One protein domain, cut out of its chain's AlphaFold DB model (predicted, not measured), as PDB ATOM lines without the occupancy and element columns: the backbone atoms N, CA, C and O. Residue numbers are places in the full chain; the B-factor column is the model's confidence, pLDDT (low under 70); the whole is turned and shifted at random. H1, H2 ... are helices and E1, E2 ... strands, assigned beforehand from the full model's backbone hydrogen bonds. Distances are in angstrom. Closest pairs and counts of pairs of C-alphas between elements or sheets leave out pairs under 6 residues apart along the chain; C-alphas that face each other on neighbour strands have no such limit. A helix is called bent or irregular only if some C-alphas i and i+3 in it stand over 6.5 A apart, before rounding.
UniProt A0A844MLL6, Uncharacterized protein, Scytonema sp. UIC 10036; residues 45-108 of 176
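AT A GLANCE: This is residues 45 to 108 of the 176 residues of an uncharacterized protein of Scytonema sp. UIC 10036 (UniProt A0A844MLL6). A two-stranded antiparallel ribbon, E1 and E4, has helix H1 next to E4, a shorter antiparallel ribbon, E2 and E3, near one end, and small helix H2 past the other. The 64 printed residues run E1, E2, H1, E3, E4, H2; under half are in named elements, class mixed. The whole is compact, radius of gyration of the C-alphas 11.2 A, yet elongated, spanning 36 by 23 by 16 A.

IN THESE COORDINATES: Find C-alpha 46 at (115.940, 34.342, 97.200); E1 runs 16.4 A to residue 51. E4, residues 97 to 102, covers 15.8 A, ending at (110.972, 32.744, 98.795). Then find E2 at 62 to 64, E3 at 91 to 93, H1 at 72 to 76 and H2 at 104 to 107, only just irregular: C-alphas 104 and 107 are 6.6 A apart.

HOW THE PARTS SIT: Look across E1 and E4 for N 48 and O 100, 2.8 A. Between E2 and E3, N 62 and O 93 are 2.8 A apart. The closest C-alphas of H1 and E4, Ala 74 and Val 100, are 5.9 A apart. H1's O i to N i+4 pair is within hydrogen-bond range; H2 is too short for one. H1 and H2 are apart.

THE WHOLE: The printed part has no cut; H1 to E3 is a long link. Confidence is under 70 at residues 45 to 46, 84 to 87 and 102 to 108.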
ATOM      1  N   ARG A  45     114.640  38.471  98.027       56.34
ATOM      2  CA  ARG A  45     113.859  37.535  97.230       56.34
ATOM      3  C   ARG A  45     114.802  36.445  96.728       56.34
ATOM      4  O   ARG A  45     115.306  36.513  95.608       56.34
ATOM      5  N   GLU A  46     115.082  35.460  97.572       66.06
ATOM      6  CA  GLU A  46     115.940  34.342  97.200       66.06
ATOM      7  C   GLU A  46     115.222  33.473  96.155       66.06
ATOM      8  O   GLU A  46     114.053  33.097  96.285       66.06
ATOM      9  N   ARG A  47     115.917  33.193  95.050       73.31
ATOM     10  CA  ARG A  47     115.393  32.367  93.964       73.31
ATOM     11  C   ARG A  47     115.825  30.925  94.179       73.31
ATOM     12  O   ARG A  47     116.987  30.589  93.969       73.31
ATOM     13  N   ARG A  48     114.870  30.044  94.463       79.00
ATOM     14  CA  ARG A  48     115.122  28.617  94.665       79.00
ATOM     15  C   ARG A  48     114.642  27.788  93.478       79.00
ATOM     16  O   ARG A  48     113.516  27.928  93.002       79.00
ATOM     17  N   SER A  49     115.491  26.879  92.997       86.31
ATOM     18  CA  SER A  49     115.072  25.847  92.042       86.31
ATOM     19  C   SER A  49     114.623  24.603  92.797       86.31
ATOM     20  O   SER A  49     115.356  24.099  93.643       86.31
ATOM     21  N   ILE A  50     113.439  24.094  92.467       88.38
ATOM     22  CA  ILE A  50     112.921  22.843  93.030       88.38
ATOM     23  C   ILE A  50     112.736  21.806  91.929       88.38
ATOM     24  O   ILE A  50     112.498  22.158  90.769       88.38
ATOM     25  N   ARG A  51     112.876  20.530  92.294       91.06
ATOM     26  CA  ARG A  51     112.759  19.384  91.388       91.06
ATOM     27  C   ARG A  51     111.529  18.556  91.743       91.06
ATOM     28  O   ARG A  51     111.171  18.437  92.911       91.06
ATOM     29  N   ALA A  52     110.909  17.993  90.716       90.31
ATOM     30  CA  ALA A  52     109.801  17.072  90.854       90.31
ATOM     31  C   ALA A  52     110.199  15.813  91.636       90.31
ATOM     32  O   ALA A  52     111.340  15.356  91.553       90.31
ATOM     33  N   VAL A  53     109.235  15.244  92.358       89.12
ATOM     34  CA  VAL A  53     109.418  14.046  93.194       89.12
ATOM     35  C   VAL A  53     109.138  12.738  92.450       89.12
ATOM     36  O   VAL A  53     109.476  11.669  92.941       89.12
ATOM     37  N   SER A  54     108.513  12.807  91.274       85.00
ATOM     38  CA  SER A  54     108.164  11.651  90.442       85.00
ATOM     39  C   SER A  54     108.238  12.009  88.963       85.00
ATOM     40  O   SER A  54     108.381  13.183  88.626       85.00
ATOM     41  N   GLY A  55     108.054  11.017  88.087       86.19
ATOM     42  CA  GLY A  55     107.754  11.246  86.671       86.19
ATOM     43  C   GLY A  55     106.447  12.027  86.440       86.19
ATOM     44  O   GLY A  55     105.671  12.226  87.391       86.19
ATOM     45  N   PRO A  56     106.214  12.497  85.200       87.00
ATOM     46  CA  PRO A  56     104.987  13.188  84.826       87.00
ATOM     47  C   PRO A  56     103.773  12.244  84.837       87.00
ATOM     48  O   PRO A  56     103.917  11.034  84.685       87.00
ATOM     49  N   ASP A  57     102.575  12.800  85.018       85.75
ATOM     50  CA  ASP A  57     101.318  12.089  84.754       85.75
ATOM     51  C   ASP A  57     101.038  11.965  83.242       85.75
ATOM     52  O   ASP A  57     101.779  12.497  82.417       85.75
ATOM     53  N   GLU A  58      99.939  11.305  82.869       82.19
ATOM     54  CA  GLU A  58      99.489  11.145  81.470       82.19
ATOM     55  C   GLU A  58      99.256  12.476  80.737       82.19
ATOM     56  O   GLU A  58      99.161  12.533  79.514       82.19
ATOM     57  N   GLN A  59      99.148  13.576  81.483       78.56
ATOM     58  CA  GLN A  59      98.997  14.911  80.924       78.56
ATOM     59  C   GLN A  59     100.353  15.607  80.759       78.56
ATOM     60  O   GLN A  59     100.384  16.729  80.264       78.56
ATOM     61  N   GLY A  60     101.461  14.979  81.157       85.25
ATOM     62  CA  GLY A  60     102.804  15.551  81.125       85.25
ATOM     63  C   GLY A  60     103.129  16.412  82.348       85.25
ATOM     64  O   GLY A  60     104.062  17.215  82.298       85.25
ATOM     65  N   ARG A  61     102.352  16.334  83.437       88.69
ATOM     66  CA  ARG A  61     102.542  17.183  84.620       88.69
ATOM     67  C   ARG A  61     103.330  16.466  85.703       88.69
ATOM     68  O   ARG A  61     102.954  15.404  86.188       88.69
ATOM     69  N   TRP A  62     104.395  17.106  86.145       91.06
ATOM     70  CA  TRP A  62     105.328  16.617  87.148       91.06
ATOM     71  C   TRP A  62     104.818  16.874  88.566       91.06
ATOM     72  O   TRP A  62     104.262  17.938  88.841       91.06
ATOM     73  N   ARG A  63     105.024  15.923  89.483       90.75
ATOM     74  CA  ARG A  63     104.584  16.061  90.881       90.75
ATOM     75  C   ARG A  63     105.612  16.814  91.711       90.75
ATOM     76  O   ARG A  63     106.798  16.507  91.637       90.75
ATOM     77  N   PHE A  64     105.161  17.745  92.545       91.06
ATOM     78  CA  PHE A  64     106.033  18.523  93.426       91.06
ATOM     79  C   PHE A  64     105.540  18.524  94.865       91.06
ATOM     80  O   PHE A  64     104.348  18.709  95.113       91.06
ATOM     81  N   ASN A  65     106.494  18.417  95.791       87.12
ATOM     82  CA  ASN A  65     106.321  18.883  97.161       87.12
ATOM     83  C   ASN A  65     106.503  20.397  97.188       87.12
ATOM     84  O   ASN A  65     107.560  20.885  96.780       87.12
ATOM     85  N   LYS A  66     105.505  21.140  97.675       85.94
ATOM     86  CA  LYS A  66     105.673  22.581  97.893       85.94
ATOM     87  C   LYS A  66     106.610  22.802  99.084       85.94
ATOM     88  O   LYS A  66     106.274  22.345 100.178       85.94
ATOM     89  N   PRO A  67     107.752  23.489  98.915       81.19
ATOM     90  CA  PRO A  67     108.612  23.816 100.044       81.19
ATOM     91  C   PRO A  67     107.897  24.715 101.056       81.19
ATOM     92  O   PRO A  67     107.039  25.526 100.692       81.19
ATOM     93  N   SER A  68     108.291  24.616 102.325       74.88
ATOM     94  CA  SER A  68     107.939  25.620 103.328       74.88
ATOM     95  C   SER A  68     108.472  26.995 102.899       74.88
ATOM     96  O   SER A  68     109.552  27.101 102.323       74.88
ATOM     97  N   GLY A  69     107.683  28.049 103.121       74.75
ATOM     98  CA  GLY A  69     108.035  29.414 102.702       74.75
ATOM     99  C   GLY A  69     107.737  29.751 101.234       74.75
ATOM    100  O   GLY A  69     108.019  30.865 100.809       74.75
ATOM    101  N   ILE A  70     107.142  28.830 100.466       77.12
ATOM    102  CA  ILE A  70     106.630  29.104  99.115       77.12
ATOM    103  C   ILE A  70     105.105  29.239  99.158       77.12
ATOM    104  O   ILE A  70     104.392  28.352  99.654       77.12
ATOM    105  N   SER A  71     104.594  30.353  98.633       79.31
ATOM    106  CA  SER A  71     103.157  30.586  98.499       79.31
ATOM    107  C   SER A  71     102.554  29.699  97.406       79.31
ATOM    108  O   SER A  71     103.235  29.236  96.487       79.31
ATOM    109  N   ASP A  72     101.252  29.434  97.506       78.88
ATOM    110  CA  ASP A  72     100.528  28.717  96.452       78.88
ATOM    111  C   ASP A  72     100.560  29.508  95.131       78.88
ATOM    112  O   ASP A  72     100.618  28.919  94.053       78.88
ATOM    113  N   ASP A  73     100.607  30.839  95.202       75.25
ATOM    114  CA  ASP A  73     100.693  31.700  94.024       75.25
ATOM    115  C   ASP A  73     102.059  31.632  93.352       75.25
ATOM    116  O   ASP A  73     102.116  31.507  92.134       75.25
ATOM    117  N   ALA A  74     103.153  31.564  94.115       79.06
ATOM    118  CA  ALA A  74     104.482  31.331  93.551       79.06
ATOM    119  C   ALA A  74     104.559  29.991  92.793       79.06
ATOM    120  O   ALA A  74     105.259  29.881  91.785       79.06
ATOM    121  N   MET A  75     103.812  28.971  93.233       84.81
ATOM    122  CA  MET A  75     103.664  27.727  92.471       84.81
ATOM    123  C   MET A  75     102.836  27.950  91.193       84.81
ATOM    124  O   MET A  75     103.244  27.518  90.112       84.81
ATOM    125  N   ARG A  76     101.696  28.649  91.282       82.25
ATOM    126  CA  ARG A  76     100.828  28.958  90.127       82.25
ATOM    127  C   ARG A  76     101.515  29.829  89.074       82.25
ATOM    128  O   ARG A  76     101.300  29.606  87.886       82.25
ATOM    129  N   GLU A  77     102.394  30.748  89.471       79.38
ATOM    130  CA  GLU A  77     103.226  31.560  88.569       79.38
ATOM    131  C   GLU A  77     104.126  30.706  87.662       79.38
ATOM    132  O   GLU A  77     104.479  31.126  86.560       79.38
ATOM    133  N   GLN A  78     104.484  29.497  88.107       82.81
ATOM    134  CA  GLN A  78     105.244  28.524  87.319       82.81
ATOM    135  C   GLN A  78     104.346  27.638  86.434       82.81
ATOM    136  O   GLN A  78     104.831  26.686  85.820       82.81
ATOM    137  N   GLY A  79     103.044  27.930  86.363       81.12
ATOM    138  CA  GLY A  79     102.045  27.132  85.650       81.12
ATOM    139  C   GLY A  79     101.608  25.876  86.405       81.12
ATOM    140  O   GLY A  79     100.992  24.993  85.812       81.12
ATOM    141  N   CYS A  80     101.940  25.754  87.694       84.94
ATOM    142  CA  CYS A  80     101.544  24.593  88.479       84.94
ATOM    143  C   CYS A  80     100.062  24.643  88.864       84.94
ATOM    144  O   CYS A  80      99.521  25.692  89.210       84.94
ATOM    145  N   VAL A  81      99.426  23.474  88.875       85.25
ATOM    146  CA  VAL A  81      98.035  23.275  89.285       85.25
ATOM    147  C   VAL A  81      98.008  22.485  90.590       85.25
ATOM    148  O   VAL A  81      98.704  21.475  90.723       85.25
ATOM    149  N   ASP A  82      97.205  22.939  91.550       84.31
ATOM    150  CA  ASP A  82      96.893  22.181  92.762       84.31
ATOM    151  C   ASP A  82      95.763  21.190  92.451       84.31
ATOM    152  O   ASP A  82      94.690  21.601  92.006       84.31
ATOM    153  N   VAL A  83      96.011  19.891  92.630       82.25
ATOM    154  CA  VAL A  83      95.045  18.826  92.309       82.25
ATOM    155  C   VAL A  83      94.383  18.187  93.531       82.25
ATOM    156  O   VAL A  83      93.774  17.128  93.395       82.25
ATOM    157  N   GLY A  84      94.447  18.805  94.714       69.94
ATOM    158  CA  GLY A  84      93.569  18.427  95.827       69.94
ATOM    159  C   GLY A  84      94.254  17.977  97.118       69.94
ATOM    160  O   GLY A  84      95.467  18.061  97.300       69.94
ATOM    161  N   ARG A  85      93.404  17.609  98.085       56.44
ATOM    162  CA  ARG A  85      93.619  17.904  99.508       56.44
ATOM    163  C   ARG A  85      94.494  16.885 100.249       56.44
ATOM    164  O   ARG A  85      94.430  15.686 100.013       56.44
ATOM    165  N   ASN A  86      95.257  17.420 101.204       55.66
ATOM    166  CA  ASN A  86      96.018  16.733 102.259       55.66
ATOM    167  C   ASN A  86      97.275  15.945 101.856       55.66
ATOM    168  O   ASN A  86      97.816  15.220 102.683       55.66
ATOM    169  N   ASN A  87      97.816  16.136 100.650       65.94
ATOM    170  CA  ASN A  87      99.139  15.613 100.297       65.94
ATOM    171  C   ASN A  87     100.121  16.760  99.997       65.94
ATOM    172  O   ASN A  87      99.784  17.714  99.292       65.94
ATOM    173  N   ALA A  88     101.355  16.662 100.504       70.69
ATOM    174  CA  ALA A  88     102.447  17.576 100.161       70.69
ATOM    175  C   ALA A  88     102.724  17.594  98.644       70.69
ATOM    176  O   ALA A  88     103.069  18.635  98.086       70.69
ATOM    177  N   GLN A  89     102.467  16.467  97.974       81.94
ATOM    178  CA  GLN A  89     102.682  16.222  96.548       81.94
ATOM    179  C   GLN A  89     101.493  16.653  95.679       81.94
ATOM    180  O   GLN A  89     101.290  16.100  94.596       81.94
ATOM    181  N   ARG A  90     100.645  17.580  96.136       84.88
ATOM    182  CA  ARG A  90      99.432  18.001  95.410       84.88
ATOM    183  C   ARG A  90      99.693  18.892  94.196       84.88
ATOM    184  O   ARG A  90      98.790  19.117  93.399       84.88
ATOM    185  N   TRP A  91     100.920  19.369  94.017       89.31
ATOM    186  CA  TRP A  91     101.264  20.247  92.904       89.31
ATOM    187  C   TRP A  91     101.617  19.453  91.652       89.31
ATOM    188  O   TRP A  91     102.376  18.481  91.699       89.31
ATOM    189  N   ARG A  92     101.042  19.871  90.527       90.00
ATOM    190  CA  ARG A  92     101.288  19.345  89.183       90.00
ATOM    191  C   ARG A  92     101.841  20.466  88.323       90.00
ATOM    192  O   ARG A  92     101.115  21.397  88.004       90.00
ATOM    193  N   CYS A  93     103.117  20.396  87.975       89.31
ATOM    194  CA  CYS A  93     103.809  21.452  87.244       89.31
ATOM    195  C   CYS A  93     104.182  21.008  85.823       89.31
ATOM    196  O   CYS A  93     104.418  19.822  85.589       89.31
ATOM    197  N   PRO A  94     104.306  21.942  84.872       86.25
ATOM    198  CA  PRO A  94     104.602  21.634  83.473       86.25
ATOM    199  C   PRO A  94     106.046  21.168  83.221       86.25
ATOM    200  O   PRO A  94     106.375  20.709  82.132       86.25
ATOM    201  N   SER A  95     106.940  21.297  84.202       87.75
ATOM    202  CA  SER A  95     108.361  20.984  84.045       87.75
ATOM    203  C   SER A  95     108.901  20.243  85.255       87.75
ATOM    204  O   SER A  95     108.490  20.508  86.381       87.75
ATOM    205  N   GLN A  96     109.888  19.373  85.027       89.75
ATOM    206  CA  GLN A  96     110.590  18.644  86.089       89.75
ATOM    207  C   GLN A  96     111.312  19.572  87.073       89.75
ATOM    208  O   GLN A  96     111.572  19.193  88.216       89.75
ATOM    209  N   ARG A  97     111.665  20.782  86.635       90.81
ATOM    210  CA  ARG A  97     112.294  21.808  87.460       90.81
ATOM    211  C   ARG A  97     111.530  23.109  87.311       90.81
ATOM    212  O   ARG A  97     111.276  23.539  86.191       90.81
ATOM    213  N   ILE A  98     111.232  23.750  88.433       86.25
ATOM    214  CA  ILE A  98     110.651  25.094  88.455       86.25
ATOM    215  C   ILE A  98     111.526  26.025  89.295       86.25
ATOM    216  O   ILE A  98     112.400  25.569  90.045       86.25
ATOM    217  N   LYS A  99     111.329  27.334  89.131       87.25
ATOM    218  CA  LYS A  99     112.076  28.366  89.855       87.25
ATOM    219  C   LYS A  99     111.083  29.220  90.626       87.25
ATOM    220  O   LYS A  99     110.350  29.990  90.023       87.25
ATOM    221  N   VAL A 100     111.072  29.070  91.938       82.00
ATOM    222  CA  VAL A 100     110.167  29.783  92.839       82.00
ATOM    223  C   VAL A 100     110.964  30.778  93.669       82.00
ATOM    224  O   VAL A 100     112.171  30.618  93.858       82.00
ATOM    225  N   TYR A 101     110.300  31.826  94.127       75.00
ATOM    226  CA  TYR A 101     110.909  32.842  94.970       75.00
ATOM    227  C   TYR A 101     110.408  32.662  96.400       75.00
ATOM    228  O   TYR A 101     109.204  32.511  96.599       75.00
ATOM    229  N   THR A 102     111.315  32.653  97.371       64.94
ATOM    230  CA  THR A 102     110.972  32.744  98.795       64.94
ATOM    231  C   THR A 102     110.963  34.214  99.193       64.94
ATOM    232  O   THR A 102     111.883  34.959  98.853       64.94
ATOM    233  N   ASN A 103     109.923  34.648  99.896       55.25
ATOM    234  CA  ASN A 103     109.895  35.956 100.534       55.25
ATOM    235  C   ASN A 103     109.227  35.819 101.902       55.25
ATOM    236  O   ASN A 103     108.140  35.248 102.009       55.25
ATOM    237  N   ASP A 104     109.845  36.377 102.942       47.28
ATOM    238  CA  ASP A 104     109.322  36.316 104.313       47.28
ATOM    239  C   ASP A 104     107.981  37.055 104.468       47.28
ATOM    240  O   ASP A 104     107.199  36.768 105.375       47.28
ATOM    241  N   ARG A 105     107.671  37.972 103.539       47.53
ATOM    242  CA  ARG A 105     106.411  38.734 103.498       47.53
ATOM    243  C   ARG A 105     105.257  38.033 102.777       47.53
ATOM    244  O   ARG A 105     104.117  38.461 102.938       47.53
ATOM    245  N   ASP A 106     105.500  36.934 102.065       48.56
ATOM    246  CA  ASP A 106     104.446  36.243 101.302       48.56
ATOM    247  C   ASP A 106     103.565  35.343 102.197       48.56
ATOM    248  O   ASP A 106     102.681  34.638 101.712       48.56
ATOM    249  N   ARG A 107     103.774  35.368 103.525       44.44
ATOM    250  CA  ARG A 107     102.950  34.641 104.507       44.44
ATOM    251  C   ARG A 107     101.539  35.205 104.684       44.44
ATOM    252  O   ARG A 107     100.704  34.471 105.200       44.44
ATOM    253  N   TYR A 108     101.270  36.459 104.298       36.91
ATOM    254  CA  TYR A 108     100.033  37.142 104.714       36.91
ATOM    255  C   TYR A 108      99.284  37.965 103.666       36.91
ATOM    256  O   TYR A 108      98.292  38.603 104.004       36.91
TER     257      TYR A 108